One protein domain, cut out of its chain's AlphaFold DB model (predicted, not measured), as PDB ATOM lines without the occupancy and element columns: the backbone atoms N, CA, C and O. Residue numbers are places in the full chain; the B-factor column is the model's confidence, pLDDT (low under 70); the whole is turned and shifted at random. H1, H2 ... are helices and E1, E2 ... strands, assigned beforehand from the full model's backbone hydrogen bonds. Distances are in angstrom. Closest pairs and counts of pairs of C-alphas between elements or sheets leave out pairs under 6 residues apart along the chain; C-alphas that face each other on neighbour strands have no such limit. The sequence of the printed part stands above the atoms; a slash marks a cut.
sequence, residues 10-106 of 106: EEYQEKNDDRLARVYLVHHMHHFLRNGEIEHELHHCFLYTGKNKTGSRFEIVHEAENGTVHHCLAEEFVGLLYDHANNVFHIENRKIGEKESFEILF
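AT A GLANCE: This is residues 10 to 106 of the 106 residues of an uncharacterized protein of Candidatus Moranbacteria bacterium GW2011_GWC2_45_10 (UniProt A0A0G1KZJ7). A long two-strand hairpin, E1 and E2, runs beside a strongly twisted four-strand sheet made of two hairpins with shorter strands, E3 with E4 and E5 with E6. Before the long hairpin, an arm with the short helix H1 reaches away from the strands, and its residues 14 to 19 stick out; the arm and the long hairpin together make the length. The 97 printed residues hold one named helix and then six named strands, mostly strand by class. The four-strand sheet has the order E3, E4, E6, E5, and both sheets are antiparallel. The whole is only just compact, close to loose, with a radius of gyration of the C-alphas of 14.9 A, and elongated, spanning 51 by 27 by 25 A.

IN THESE COORDINATES: Find C-alpha 10 at (-23.919, 12.395, 52.418), where H1 begins; it ends at residue 14. From C-alpha 24 at (-23.717, -5.981, 44.875), E1 runs 31.5 A to residue 34. E2, residues 37 to 48, comes back over 31.9 A and bends by 53 degrees at residue 41. Next look for E3, residues 60 to 65, and E4, residues 68 to 73, each 16.2 A long. E5, residues 90 to 96, measures 16.3 A, and E6, residues 99 to 105, runs 17.1 A to C-alpha 105 at (-17.713, 9.467, 35.636).

HOW THE PARTS SIT: In H1 the O i to N i+4 pair is within hydrogen-bond range; H1 is not on the four-strand sheet and is apart from E2. Look next at the hairpin of E1 and E2, at 161 degrees, where N 26 and O 46 are 2.9 A apart. The closest C-alphas of E1 and E3, those of His 28 and Ile 60, are 7.0 A apart. E2 is apart from E3, E4, E5 and E6, but its residues 47 to 48 pair antiparallel with residues 81 to 82. In the hairpin of E3 and E4, at 147 degrees, find N 63 and O 70 at 2.9 A. E4 and E6 are antiparallel neighbours, with N 104 and O 71 at 2.8 A. E6 and E5 form a hairpin at 150 degrees, with N 101 and O 94 at 2.9 A. The closest C-alphas of the edge strands E3 and E5, those of Glu 65 and Ile 96, are 6.3 A apart.

THE WHOLE: The two C-alphas farthest apart, those of Asp 18 and Asn 35, are 51.5 A from each other. The printed part has no cut. The links E2 to E3, of 11 residues, and E4 to E5, of 16 residues, are long. The mean pLDDT of the printed part is 75.8, and 28 residues are under 70, among them residues 10 to 25 and 37 to 43.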
ATOM      1  N   GLU A  10     -23.715  12.182  50.980       50.31
ATOM      2  CA  GLU A  10     -23.919  12.395  52.418       50.31
ATOM      3  C   GLU A  10     -25.358  12.081  52.864       50.31
ATOM      4  O   GLU A  10     -25.555  11.419  53.884       50.31
ATOM      5  N   GLU A  11     -26.367  12.470  52.078       51.69
ATOM      6  CA  GLU A  11     -27.788  12.255  52.399       51.69
ATOM      7  C   GLU A  11     -28.197  10.773  52.360       51.69
ATOM      8  O   GLU A  11     -29.060  10.329  53.128       51.69
ATOM      9  N   TYR A  12     -27.584   9.981  51.473       52.31
ATOM     10  CA  TYR A  12     -27.808   8.534  51.417       52.31
ATOM     11  C   TYR A  12     -27.146   7.805  52.595       52.31
ATOM     12  O   TYR A  12     -27.689   6.821  53.115       52.31
ATOM     13  N   GLN A  13     -25.972   8.290  53.003       47.75
ATOM     14  CA  GLN A  13     -25.127   7.675  54.018       47.75
ATOM     15  C   GLN A  13     -25.702   7.862  55.428       47.75
ATOM     16  O   GLN A  13     -25.761   6.897  56.188       47.75
ATOM     17  N   GLU A  14     -26.264   9.035  55.732       47.38
ATOM     18  CA  GLU A  14     -26.856   9.343  57.044       47.38
ATOM     19  C   GLU A  14     -28.129   8.520  57.354       47.38
ATOM     20  O   GLU A  14     -28.454   8.252  58.510       47.38
ATOM     21  N   LYS A  15     -28.856   8.053  56.326       48.22
ATOM     22  CA  LYS A  15     -30.104   7.277  56.493       48.22
ATOM     23  C   LYS A  15     -29.917   5.764  56.670       48.22
ATOM     24  O   LYS A  15     -30.902   5.080  56.955       48.22
ATOM     25  N   ASN A  16     -28.716   5.211  56.473       50.56
ATOM     26  CA  ASN A  16     -28.506   3.756  56.357       50.56
ATOM     27  C   ASN A  16     -27.446   3.173  57.317       50.56
ATOM     28  O   ASN A  16     -26.944   2.079  57.062       50.56
ATOM     29  N   ASP A  17     -27.153   3.845  58.432       47.09
ATOM     30  CA  ASP A  17     -26.059   3.498  59.363       47.09
ATOM     31  C   ASP A  17     -26.140   2.082  59.992       47.09
ATOM     32  O   ASP A  17     -25.121   1.505  60.362       47.09
ATOM     33  N   ASP A  18     -27.317   1.444  60.036       46.50
ATOM     34  CA  ASP A  18     -27.492   0.081  60.590       46.50
ATOM     35  C   ASP A  18     -27.389  -1.051  59.550       46.50
ATOM     36  O   ASP A  18     -27.516  -2.245  59.853       46.50
ATOM     37  N   ARG A  19     -27.150  -0.703  58.288       45.31
ATOM     38  CA  ARG A  19     -26.884  -1.653  57.217       45.31
ATOM     39  C   ARG A  19     -25.490  -1.350  56.700       45.31
ATOM     40  O   ARG A  19     -25.315  -0.452  55.888       45.31
ATOM     41  N   LEU A  20     -24.529  -2.223  56.993       48.16
ATOM     42  CA  LEU A  20     -23.574  -2.616  55.953       48.16
ATOM     43  C   LEU A  20     -24.418  -3.180  54.796       48.16
ATOM     44  O   LEU A  20     -24.692  -4.381  54.714       48.16
ATOM     45  N   ALA A  21     -24.988  -2.270  54.003       52.22
ATOM     46  CA  ALA A  21     -25.914  -2.535  52.928       52.22
ATOM     47  C   ALA A  21     -25.178  -3.479  52.000       52.22
ATOM     48  O   ALA A  21     -24.070  -3.174  51.570       52.22
ATOM     49  N   ARG A  22     -25.738  -4.675  51.790       58.31
ATOM     50  CA  ARG A  22     -25.120  -5.693  50.944       58.31
ATOM     51  C   ARG A  22     -24.750  -5.033  49.623       58.31
ATOM     52  O   ARG A  22     -25.641  -4.723  48.837       58.31
ATOM     53  N   VAL A  23     -23.459  -4.808  49.420       63.22
ATOM     54  CA  VAL A  23     -22.958  -4.281  48.161       63.22
ATOM     55  C   VAL A  23     -23.059  -5.394  47.136       63.22
ATOM     56  O   VAL A  23     -22.693  -6.547  47.383       63.22
ATOM     57  N   TYR A  24     -23.632  -5.066  45.995       64.00
ATOM     58  CA  TYR A  24     -23.717  -5.981  44.875       64.00
ATOM     59  C   TYR A  24     -22.535  -5.698  43.955       64.00
ATOM     60  O   TYR A  24     -22.256  -4.544  43.657       64.00
ATOM     61  N   LEU A  25     -21.841  -6.751  43.530       68.38
ATOM     62  CA  LEU A  25     -20.706  -6.656  42.617       68.38
ATOM     63  C   LEU A  25     -21.161  -6.930  41.176       68.38
ATOM     64  O   LEU A  25     -21.695  -8.013  40.892       68.38
ATOM     65  N   VAL A  26     -20.892  -5.980  40.278       71.25
ATOM     66  CA  VAL A  26     -20.858  -6.191  38.824       71.25
ATOM     67  C   VAL A  26     -19.399  -6.289  38.428       71.25
ATOM     68  O   VAL A  26     -18.570  -5.447  38.768       71.25
ATOM     69  N   HIS A  27     -19.115  -7.341  37.679       68.81
ATOM     70  CA  HIS A  27     -17.882  -7.495  36.942       68.81
ATOM     71  C   HIS A  27     -18.193  -7.067  35.507       68.81
ATOM     72  O   HIS A  27     -18.969  -7.743  34.832       68.81
ATOM     73  N   HIS A  28     -17.629  -5.945  35.068       72.06
ATOM     74  CA  HIS A  28     -17.790  -5.438  33.709       72.06
ATOM     75  C   HIS A  28     -16.499  -5.648  32.927       72.06
ATOM     76  O   HIS A  28     -15.423  -5.243  33.373       72.06
ATOM     77  N   MET A  29     -16.600  -6.301  31.774       69.94
ATOM     78  CA  MET A  29     -15.452  -6.628  30.936       69.94
ATOM     79  C   MET A  29     -15.627  -6.001  29.561       69.94
ATOM     80  O   MET A  29     -16.667  -6.144  28.922       69.94
ATOM     81  N   HIS A  30     -14.599  -5.293  29.111       68.88
ATOM     82  CA  HIS A  30     -14.560  -4.731  27.775       68.88
ATOM     83  C   HIS A  30     -14.129  -5.801  26.782       68.88
ATOM     84  O   HIS A  30     -13.034  -6.356  26.895       68.88
ATOM     85  N   HIS A  31     -14.986  -6.060  25.801       70.50
ATOM     86  CA  HIS A  31     -14.685  -6.925  24.673       70.50
ATOM     87  C   HIS A  31     -14.518  -6.063  23.429       70.50
ATOM     88  O   HIS A  31     -15.478  -5.439  22.975       70.50
ATOM     89  N   PHE A  32     -13.320  -6.054  22.856       70.56
ATOM     90  CA  PHE A  32     -13.064  -5.403  21.579       70.56
ATOM     91  C   PHE A  32     -12.710  -6.454  20.534       70.56
ATOM     92  O   PHE A  32     -12.086  -7.468  20.829       70.56
ATOM     93  N   LEU A  33     -13.135  -6.228  19.293       64.31
ATOM     94  CA  LEU A  33     -12.733  -7.053  18.159       64.31
ATOM     95  C   LEU A  33     -11.491  -6.435  17.527       64.31
ATOM     96  O   LEU A  33     -11.570  -5.363  16.924       64.31
ATOM     97  N   ARG A  34     -10.356  -7.130  17.618       69.12
ATOM     98  CA  ARG A  34      -9.117  -6.749  16.937       69.12
ATOM     99  C   ARG A  34      -8.706  -7.875  16.002       69.12
ATOM    100  O   ARG A  34      -8.531  -9.012  16.416       69.12
ATOM    101  N   ASN A  35      -8.587  -7.569  14.710       80.06
ATOM    102  CA  ASN A  35      -8.231  -8.540  13.663       80.06
ATOM    103  C   ASN A  35      -9.141  -9.787  13.594       80.06
ATOM    104  O   ASN A  35      -8.704 -10.844  13.151       80.06
ATOM    105  N   GLY A  36     -10.409  -9.668  13.999       77.00
ATOM    106  CA  GLY A  36     -11.361 -10.785  13.996       77.00
ATOM    107  C   GLY A  36     -11.292 -11.694  15.227       77.00
ATOM    108  O   GLY A  36     -12.072 -12.639  15.309       77.00
ATOM    109  N   GLU A  37     -10.423 -11.392  16.194       65.38
ATOM    110  CA  GLU A  37     -10.369 -12.052  17.499       65.38
ATOM    111  C   GLU A  37     -10.953 -11.136  18.585       65.38
ATOM    112  O   GLU A  37     -10.886  -9.908  18.485       65.38
ATOM    113  N   ILE A  38     -11.567 -11.736  19.610       68.00
ATOM    114  CA  ILE A  38     -12.045 -11.003  20.788       68.00
ATOM    115  C   ILE A  38     -10.841 -10.765  21.702       68.00
ATOM    116  O   ILE A  38     -10.279 -11.712  22.251       68.00
ATOM    117  N   GLU A  39     -10.470  -9.503  21.879       64.69
ATOM    118  CA  GLU A  39      -9.455  -9.047  22.822       64.69
ATOM    119  C   GLU A  39     -10.152  -8.444  24.052       64.69
ATOM    120  O   GLU A  39     -11.086  -7.641  23.934       64.69
ATOM    121  N   HIS A  40      -9.737  -8.867  25.248       66.44
ATOM    122  CA  HIS A  40     -10.208  -8.293  26.509       66.44
ATOM    123  C   HIS A  40      -9.202  -7.244  26.959       66.44
ATOM    124  O   HIS A  40      -8.108  -7.591  27.399       66.44
ATOM    125  N   GLU A  41      -9.550  -5.969  26.825       59.84
ATOM    126  CA  GLU A  41      -8.578  -4.891  27.037       59.84
ATOM    127  C   GLU A  41      -8.721  -4.237  28.416       59.84
ATOM    128  O   GLU A  41      -7.739  -3.756  28.977       59.84
ATOM    129  N   LEU A  42      -9.924  -4.254  29.004       66.00
ATOM    130  CA  LEU A  42     -10.164  -3.570  30.271       66.00
ATOM    131  C   LEU A  42     -11.223  -4.251  31.143       66.00
ATOM    132  O   LEU A  42     -12.290  -4.652  30.674       66.00
ATOM    133  N   HIS A  43     -10.911  -4.376  32.432       68.62
ATOM    134  CA  HIS A  43     -11.753  -5.004  33.446       68.62
ATOM    135  C   HIS A  43     -12.056  -3.998  34.553       68.62
ATOM    136  O   HIS A  43     -11.143  -3.434  35.156       68.62
ATOM    137  N   HIS A  44     -13.342  -3.804  34.835       71.88
ATOM    138  CA  HIS A  44     -13.796  -2.986  35.947       71.88
ATOM    139  C   HIS A  44     -14.706  -3.789  36.873       71.88
ATOM    140  O   HIS A  44     -15.607  -4.509  36.441       71.88
ATOM    141  N   CYS A  45     -14.486  -3.621  38.170       75.06
ATOM    142  CA  CYS A  45     -15.387  -4.093  39.208       75.06
ATOM    143  C   CYS A  45     -16.104  -2.890  39.802       75.06
ATOM    144  O   CYS A  45     -15.449  -1.978  40.305       75.06
ATOM    145  N   PHE A  46     -17.432  -2.929  39.784       82.12
ATOM    146  CA  PHE A  46     -18.270  -1.905  40.391       82.12
ATOM    147  C   PHE A  46     -19.085  -2.508  41.527       82.12
ATOM    148  O   PHE A  46     -19.661  -3.593  41.388       82.12
ATOM    149  N   LEU A  47     -19.147  -1.790  42.641       82.88
ATOM    150  CA  LEU A  47     -19.953  -2.144  43.803       82.88
ATOM    151  C   LEU A  47     -21.120  -1.169  43.919       82.88
ATOM    152  O   LEU A  47     -20.910   0.028  43.805       82.88
ATOM    153  N   TYR A  48     -22.337  -1.640  44.169       83.50
ATOM    154  CA  TYR A  48     -23.506  -0.758  44.293       83.50
ATOM    155  C   TYR A  48     -24.352  -1.087  45.519       83.50
ATOM    156  O   TYR A  48     -24.503  -2.251  45.900       83.50
ATOM    157  N   THR A  49     -24.914  -0.047  46.137       78.00
ATOM    158  CA  THR A  49     -25.769  -0.158  47.337       78.00
ATOM    159  C   THR A  49     -27.230  -0.483  47.022       78.00
ATOM    160  O   THR A  49     -27.977  -0.894  47.912       78.00
ATOM    161  N   GLY A  50     -27.647  -0.315  45.764       75.44
ATOM    162  CA  GLY A  50     -29.031  -0.460  45.310       75.44
ATOM    163  C   GLY A  50     -29.264  -1.643  44.368       75.44
ATOM    164  O   GLY A  50     -28.338  -2.230  43.816       75.44
ATOM    165  N   LYS A  51     -30.534  -1.978  44.154       77.31
ATOM    166  CA  LYS A  51     -31.003  -2.824  43.047       77.31
ATOM    167  C   LYS A  51     -31.834  -1.956  42.107       77.31
ATOM    168  O   LYS A  51     -32.353  -0.930  42.539       77.31
ATOM    169  N   ASN A  52     -31.992  -2.379  40.857       79.56
ATOM    170  CA  ASN A  52     -32.883  -1.691  39.926       79.56
ATOM    171  C   ASN A  52     -34.354  -1.792  40.375       79.56
ATOM    172  O   ASN A  52     -34.693  -2.498  41.332       79.56
ATOM    173  N   LYS A  53     -35.256  -1.135  39.636       81.25
ATOM    174  CA  LYS A  53     -36.703  -1.122  39.927       81.25
ATOM    175  C   LYS A  53     -37.340  -2.523  39.953       81.25
ATOM    176  O   LYS A  53     -38.391  -2.696  40.561       81.25
ATOM    177  N   THR A  54     -36.705  -3.526  39.338       81.31
ATOM    178  CA  THR A  54     -37.163  -4.930  39.337       81.31
ATOM    179  C   THR A  54     -36.552  -5.780  40.459       81.31
ATOM    180  O   THR A  54     -36.883  -6.957  40.595       81.31
ATOM    181  N   GLY A  55     -35.664  -5.216  41.283       78.69
ATOM    182  CA  GLY A  55     -34.956  -5.946  42.336       78.69
ATOM    183  C   GLY A  55     -33.754  -6.764  41.841       78.69
ATOM    184  O   GLY A  55     -33.260  -7.629  42.576       78.69
ATOM    185  N   SER A  56     -33.268  -6.488  40.631       80.88
ATOM    186  CA  SER A  56     -32.094  -7.110  40.005       80.88
ATOM    187  C   SER A  56     -30.845  -6.225  40.125       80.88
ATOM    188  O   SER A  56     -30.910  -5.085  40.587       80.88
ATOM    189  N   ARG A  57     -29.676  -6.774  39.760       80.12
ATOM    190  CA  ARG A  57     -28.436  -5.989  39.632       80.12
ATOM    191  C   ARG A  57     -28.565  -5.044  38.435       80.12
ATOM    192  O   ARG A  57     -29.200  -5.419  37.456       80.12
ATOM    193  N   PHE A  58     -27.953  -3.869  38.526       81.19
ATOM    194  CA  PHE A  58     -27.846  -2.972  37.381       81.19
ATOM    195  C   PHE A  58     -26.907  -3.564  36.328       81.19
ATOM    196  O   PHE A  58     -25.920  -4.220  36.668       81.19
ATOM    197  N   GLU A  59     -27.232  -3.327  35.063       82.44
ATOM    198  CA  GLU A  59     -26.371  -3.635  33.929       82.44
ATOM    199  C   GLU A  59     -25.594  -2.380  33.524       82.44
ATOM    200  O   GLU A  59     -26.152  -1.279  33.500       82.44
ATOM    201  N   ILE A  60     -24.307  -2.558  33.224       85.56
ATOM    202  CA  ILE A  60     -23.446  -1.505  32.689       85.56
ATOM    203  C   ILE A  60     -23.333  -1.730  31.190       85.56
ATOM    204  O   ILE A  60     -22.975  -2.816  30.738       85.56
ATOM    205  N   VAL A  61     -23.632  -0.688  30.429       85.50
ATOM    206  CA  VAL A  61     -23.575  -0.675  28.972       85.50
ATOM    207  C   VAL A  61     -22.547   0.343  28.500       85.50
ATOM    208  O   VAL A  61     -22.206   1.292  29.207       85.50
ATOM    209  N   HIS A  62     -22.040   0.133  27.290       86.44
ATOM    210  CA  HIS A  62     -21.176   1.090  26.612       86.44
ATOM    211  C   HIS A  62     -21.986   1.881  25.600       86.44
ATOM    212  O   HIS A  62     -22.636   1.301  24.729       86.44
ATOM    213  N   GLU A  63     -21.904   3.201  25.686       86.06
ATOM    214  CA  GLU A  63     -22.490   4.106  24.705       86.06
ATOM    215  C   GLU A  63     -21.381   4.874  24.003       86.06
ATOM    216  O   GLU A  63     -20.454   5.357  24.643       86.06
ATOM    217  N   ALA A  64     -21.434   4.943  22.675       84.75
ATOM    218  CA  ALA A  64     -20.395   5.584  21.883       84.75
ATOM    219  C   ALA A  64     -20.913   6.894  21.286       84.75
ATOM    220  O   ALA A  64     -21.907   6.898  20.560       84.75
ATOM    221  N   GLU A  65     -20.206   7.993  21.538       87.12
ATOM    222  CA  GLU A  65     -20.506   9.311  20.983       87.12
ATOM    223  C   GLU A  65     -19.208  10.004  20.564       87.12
ATOM    224  O   GLU A  65     -18.244  10.070  21.321       87.12
ATOM    225  N   ASN A  66     -19.160  10.512  19.328       85.19
ATOM    226  CA  ASN A  66     -18.012  11.261  18.797       85.19
ATOM    227  C   ASN A  66     -16.650  10.554  18.980       85.19
ATOM    228  O   ASN A  66     -15.630  11.196  19.214       85.19
ATOM    229  N   GLY A  67     -16.633   9.220  18.876       79.88
ATOM    230  CA  GLY A  67     -15.425   8.405  19.051       79.88
ATOM    231  C   GLY A  67     -15.005   8.171  20.506       79.88
ATOM    232  O   GLY A  67     -13.978   7.540  20.733       79.88
ATOM    233  N   THR A  68     -15.793   8.635  21.476       82.56
ATOM    234  CA  THR A  68     -15.606   8.369  22.907       82.56
ATOM    235  C   THR A  68     -16.573   7.278  23.354       82.56
ATOM    236  O   THR A  68     -17.728   7.259  22.930       82.56
ATOM    237  N   VAL A  69     -16.094   6.351  24.187       84.81
ATOM    238  CA  VAL A  69     -16.924   5.321  24.824       84.81
ATOM    239  C   VAL A  69     -17.244   5.767  26.244       84.81
ATOM    240  O   VAL A  69     -16.339   6.042  27.025       84.81
ATOM    241  N   HIS A  70     -18.530   5.802  26.560       87.25
ATOM    242  CA  HIS A  70     -19.096   6.189  27.842       87.25
ATOM    243  C   HIS A  70     -19.642   4.952  28.551       87.25
ATOM    244  O   HIS A  70     -20.372   4.151  27.958       87.25
ATOM    245  N   HIS A  71     -19.312   4.785  29.828       87.88
ATOM    246  CA  HIS A  71     -19.889   3.738  30.668       87.88
ATOM    247  C   HIS A  71     -21.189   4.246  31.255       87.88
ATOM    248  O   HIS A  71     -21.191   5.226  31.988       87.88
ATOM    249  N   CYS A  72     -22.291   3.575  30.949       88.88
ATOM    250  CA  CYS A  72     -23.609   4.002  31.392       88.88
ATOM    251  C   CYS A  72     -24.321   2.874  32.126       88.88
ATOM    252  O   CYS A  72     -24.131   1.697  31.818       88.88
ATOM    253  N   LEU A  73     -25.186   3.221  33.071       87.94
ATOM    254  CA  LEU A  73     -26.151   2.279  33.623       87.94
ATOM    255  C   LEU A  73     -27.333   2.160  32.657       87.94
ATOM    256  O   LEU A  73     -27.830   3.158  32.135       87.94
ATOM    257  N   ALA A  74     -27.788   0.930  32.414       83.88
ATOM    258  CA  ALA A  74     -28.884   0.650  31.480       83.88
ATOM    259  C   ALA A  74     -30.237   1.234  31.926       83.88
ATOM    260  O   ALA A  74     -31.168   1.340  31.127       83.88
ATOM    261  N   GLU A  75     -30.356   1.580  33.207       84.88
ATOM    262  CA  GLU A  75     -31.587   2.005  33.860       84.88
ATOM    263  C   GLU A  75     -31.305   3.126  34.865       84.88
ATOM    264  O   GLU A  75     -30.175   3.307  35.316       84.88
ATOM    265  N   GLU A  76     -32.368   3.830  35.261       83.31
ATOM    266  CA  GLU A  76     -32.318   4.866  36.292       83.31
ATOM    267  C   GLU A  76     -31.769   4.330  37.611       83.31
ATOM    268  O   GLU A  76     -32.278   3.354  38.174       83.31
ATOM    269  N   PHE A  77     -30.731   5.005  38.100       77.25
ATOM    270  CA  PHE A  77     -29.979   4.596  39.269       77.25
ATOM    271  C   PHE A  77     -30.338   5.424  40.496       77.25
ATOM    272  O   PHE A  77     -30.312   6.650  40.469       77.25
ATOM    273  N   VAL A  78     -30.614   4.724  41.596       76.25
ATOM    274  CA  VAL A  78     -30.813   5.321  42.918       76.25
ATOM    275  C   VAL A  78     -29.932   4.555  43.905       76.25
ATOM    276  O   VAL A  78     -30.237   3.416  44.273       76.25
ATOM    277  N   GLY A  79     -28.810   5.154  44.301       79.38
ATOM    278  CA  GLY A  79     -27.849   4.556  45.227       79.38
ATOM    279  C   GLY A  79     -26.456   5.169  45.115       79.38
ATOM    280  O   GLY A  79     -26.293   6.267  44.592       79.38
ATOM    281  N   LEU A  80     -25.454   4.430  45.593       84.62
ATOM    282  CA  LEU A  80     -24.036   4.766  45.462       84.62
ATOM    283  C   LEU A  80     -23.324   3.660  44.691       84.62
ATOM    284  O   LEU A  80     -23.603   2.475  44.909       84.62
ATOM    285  N   LEU A  81     -22.433   4.064  43.788       84.31
ATOM    286  CA  LEU A  81     -21.565   3.192  43.009       84.31
ATOM    287  C   LEU A  81     -20.130   3.404  43.488       84.31
ATOM    288  O   LEU A  81     -19.689   4.546  43.548       84.31
ATOM    289  N   TYR A  82     -19.411   2.333  43.808       84.25
ATOM    290  CA  TYR A  82     -18.035   2.399  44.281       84.25
ATOM    291  C   TYR A  82     -17.070   1.661  43.367       84.25
ATOM    292  O   TYR A  82     -17.421   0.644  42.752       84.25
ATOM    293  N   ASP A  83     -15.831   2.140  43.353       82.50
ATOM    294  CA  ASP A  83     -14.686   1.396  42.845       82.50
ATOM    295  C   ASP A  83     -14.187   0.345  43.862       82.50
ATOM    296  O   ASP A  83     -14.722   0.164  44.959       82.50
ATOM    297  N   HIS A  84     -13.126  -0.369  43.490       77.75
ATOM    298  CA  HIS A  84     -12.490  -1.382  44.335       77.75
ATOM    299  C   HIS A  84     -11.735  -0.801  45.547       77.75
ATOM    300  O   HIS A  84     -11.406  -1.548  46.470       77.75
ATOM    301  N   ALA A  85     -11.447   0.502  45.545       82.94
ATOM    302  CA  ALA A  85     -10.837   1.241  46.645       82.94
ATOM    303  C   ALA A  85     -11.885   1.912  47.561       82.94
ATOM    304  O   ALA A  85     -11.510   2.548  48.545       82.94
ATOM    305  N   ASN A  86     -13.182   1.689  47.304       78.00
ATOM    306  CA  ASN A  86     -14.339   2.286  47.979       78.00
ATOM    307  C   ASN A  86     -14.545   3.790  47.714       78.00
ATOM    308  O   ASN A  86     -15.231   4.455  48.490       78.00
ATOM    309  N   ASN A  87     -14.001   4.332  46.625       83.44
ATOM    310  CA  ASN A  87     -14.340   5.683  46.178       83.44
ATOM    311  C   ASN A  87     -15.702   5.669  45.483       83.44
ATOM    312  O   ASN A  87     -15.977   4.765  44.696       83.44
ATOM    313  N   VAL A  88     -16.541   6.668  45.762       86.25
ATOM    314  CA  VAL A  88     -17.855   6.827  45.124       86.25
ATOM    315  C   VAL A  88     -17.678   7.441  43.737       86.25
ATOM    316  O   VAL A  88     -17.086   8.511  43.607       86.25
ATOM    317  N   PHE A  89     -18.224   6.792  42.714       86.56
ATOM    318  CA  PHE A  89     -18.332   7.360  41.375       86.56
ATOM    319  C   PHE A  89     -19.426   8.421  41.315       86.56
ATOM    320  O   PHE A  89     -20.495   8.264  41.914       86.56
ATOM    321  N   HIS A  90     -19.185   9.468  40.528       88.06
ATOM    322  CA  HIS A  90     -20.238  10.406  40.170       88.06
ATOM    323  C   HIS A  90     -21.053   9.835  39.007       88.06
ATOM    324  O   HIS A  90     -20.486   9.283  38.064       88.06
ATOM    325  N   ILE A  91     -22.379   9.932  39.096       88.25
ATOM    326  CA  ILE A  91     -23.286   9.492  38.036       88.25
ATOM    327  C   ILE A  91     -24.124  10.683  37.606       88.25
ATOM    328  O   ILE A  91     -24.824  11.274  38.430       88.25
ATOM    329  N   GLU A  92     -24.075  10.999  36.317       89.75
ATOM    330  CA  GLU A  92     -24.855  12.078  35.720       89.75
ATOM    331  C   GLU A  92     -25.898  11.514  34.759       89.75
ATOM    332  O   GLU A  92     -25.628  10.601  33.979       89.75
ATOM    333  N   ASN A  93     -27.107  12.074  34.800       90.06
ATOM    334  CA  ASN A  93     -28.089  11.840  33.752       90.06
ATOM    335  C   ASN A  93     -27.835  12.843  32.627       90.06
ATOM    336  O   ASN A  93     -28.055  14.045  32.806       90.06
ATOM    337  N   ARG A  94     -27.351  12.352  31.489       88.62
ATOM    338  CA  ARG A  94     -27.109  13.182  30.315       88.62
ATOM    339  C   ARG A  94     -27.507  12.470  29.037       88.62
ATOM    340  O   ARG A  94     -27.598  11.247  28.959       88.62
ATOM    341  N   LYS A  95     -27.674  13.269  27.992       88.50
ATOM    342  CA  LYS A  95     -27.926  12.766  26.654       88.50
ATOM    343  C   LYS A  95     -26.614  12.371  25.979       88.50
ATOM    344  O   LYS A  95     -25.718  13.206  25.869       88.50
ATOM    345  N   ILE A  96     -26.522  11.128  25.518       86.06
ATOM    346  CA  ILE A  96     -25.408  10.605  24.718       86.06
ATOM    347  C   ILE A  96     -25.985  10.197  23.361       86.06
ATOM    348  O   ILE A  96     -26.808   9.284  23.247       86.06
ATOM    349  N   GLY A  97     -25.627  10.939  22.313       83.56
ATOM    350  CA  GLY A  97     -26.282  10.851  21.013       83.56
ATOM    351  C   GLY A  97     -27.769  11.213  21.102       83.56
ATOM    352  O   GLY A  97     -28.141  12.360  21.353       83.56
ATOM    353  N   GLU A  98     -28.645  10.233  20.876       84.56
ATOM    354  CA  GLU A  98     -30.104  10.402  20.948       84.56
ATOM    355  C   GLU A  98     -30.734   9.804  22.216       84.56
ATOM    356  O   GLU A  98     -31.946   9.938  22.408       84.56
ATOM    357  N   LYS A  99     -29.938   9.175  23.088       84.06
ATOM    358  CA  LYS A  99     -30.417   8.431  24.256       84.06
ATOM    359  C   LYS A  99     -30.131   9.187  25.556       84.06
ATOM    360  O   LYS A  99     -29.063   9.767  25.712       84.06
ATOM    361  N   GLU A 100     -31.104   9.190  26.467       89.19
ATOM    362  CA  GLU A 100     -30.908   9.620  27.858       89.19
ATOM    363  C   GLU A 100     -30.258   8.482  28.643       89.19
ATOM    364  O   GLU A 100     -30.775   7.355  28.644       89.19
ATOM    365  N   SER A 101     -29.141   8.787  29.295       89.38
ATOM    366  CA  SER A 101     -28.239   7.783  29.845       89.38
ATOM    367  C   SER A 101     -27.652   8.233  31.177       89.38
ATOM    368  O   SER A 101     -27.389   9.412  31.401       89.38
ATOM    369  N   PHE A 102     -27.435   7.268  32.070       90.94
ATOM    370  CA  PHE A 102     -26.852   7.487  33.394       90.94
ATOM    371  C   PHE A 102     -25.360   7.172  33.328       90.94
ATOM    372  O   PHE A 102     -24.957   6.025  33.536       90.94
ATOM    373  N   GLU A 103     -24.558   8.161  32.954       90.50
ATOM    374  CA  GLU A 103     -23.121   8.012  32.734       90.50
ATOM    375  C   GLU A 103     -22.360   7.931  34.059       90.50
ATOM    376  O   GLU A 103     -22.598   8.716  34.971       90.50
ATOM    377  N   ILE A 104     -21.417   6.994  34.141       89.19
ATOM    378  CA  ILE A 104     -20.471   6.827  35.241       89.19
ATOM    379  C   ILE A 104     -19.211   7.637  34.920       89.19
ATOM    380  O   ILE A 104     -18.541   7.377  33.919       89.19
ATOM    381  N   LEU A 105     -18.868   8.585  35.788       85.75
ATOM    382  CA  LEU A 105     -17.713   9.467  35.636       85.75
ATOM    383  C   LEU A 105     -16.571   9.011  36.555       85.75
ATOM    384  O   LEU A 105     -16.775   8.868  37.763       85.75
ATOM    385  N   PHE A 106     -15.396   8.770  35.960       77.81
ATOM    386  CA  PHE A 106     -14.169   8.289  36.616       77.81
ATOM    387  C   PHE A 106     -13.253   9.427  37.073       77.81
ATOM    388  O   PHE A 106     -13.204  10.467  36.378       77.81
TER     389      PHE A 106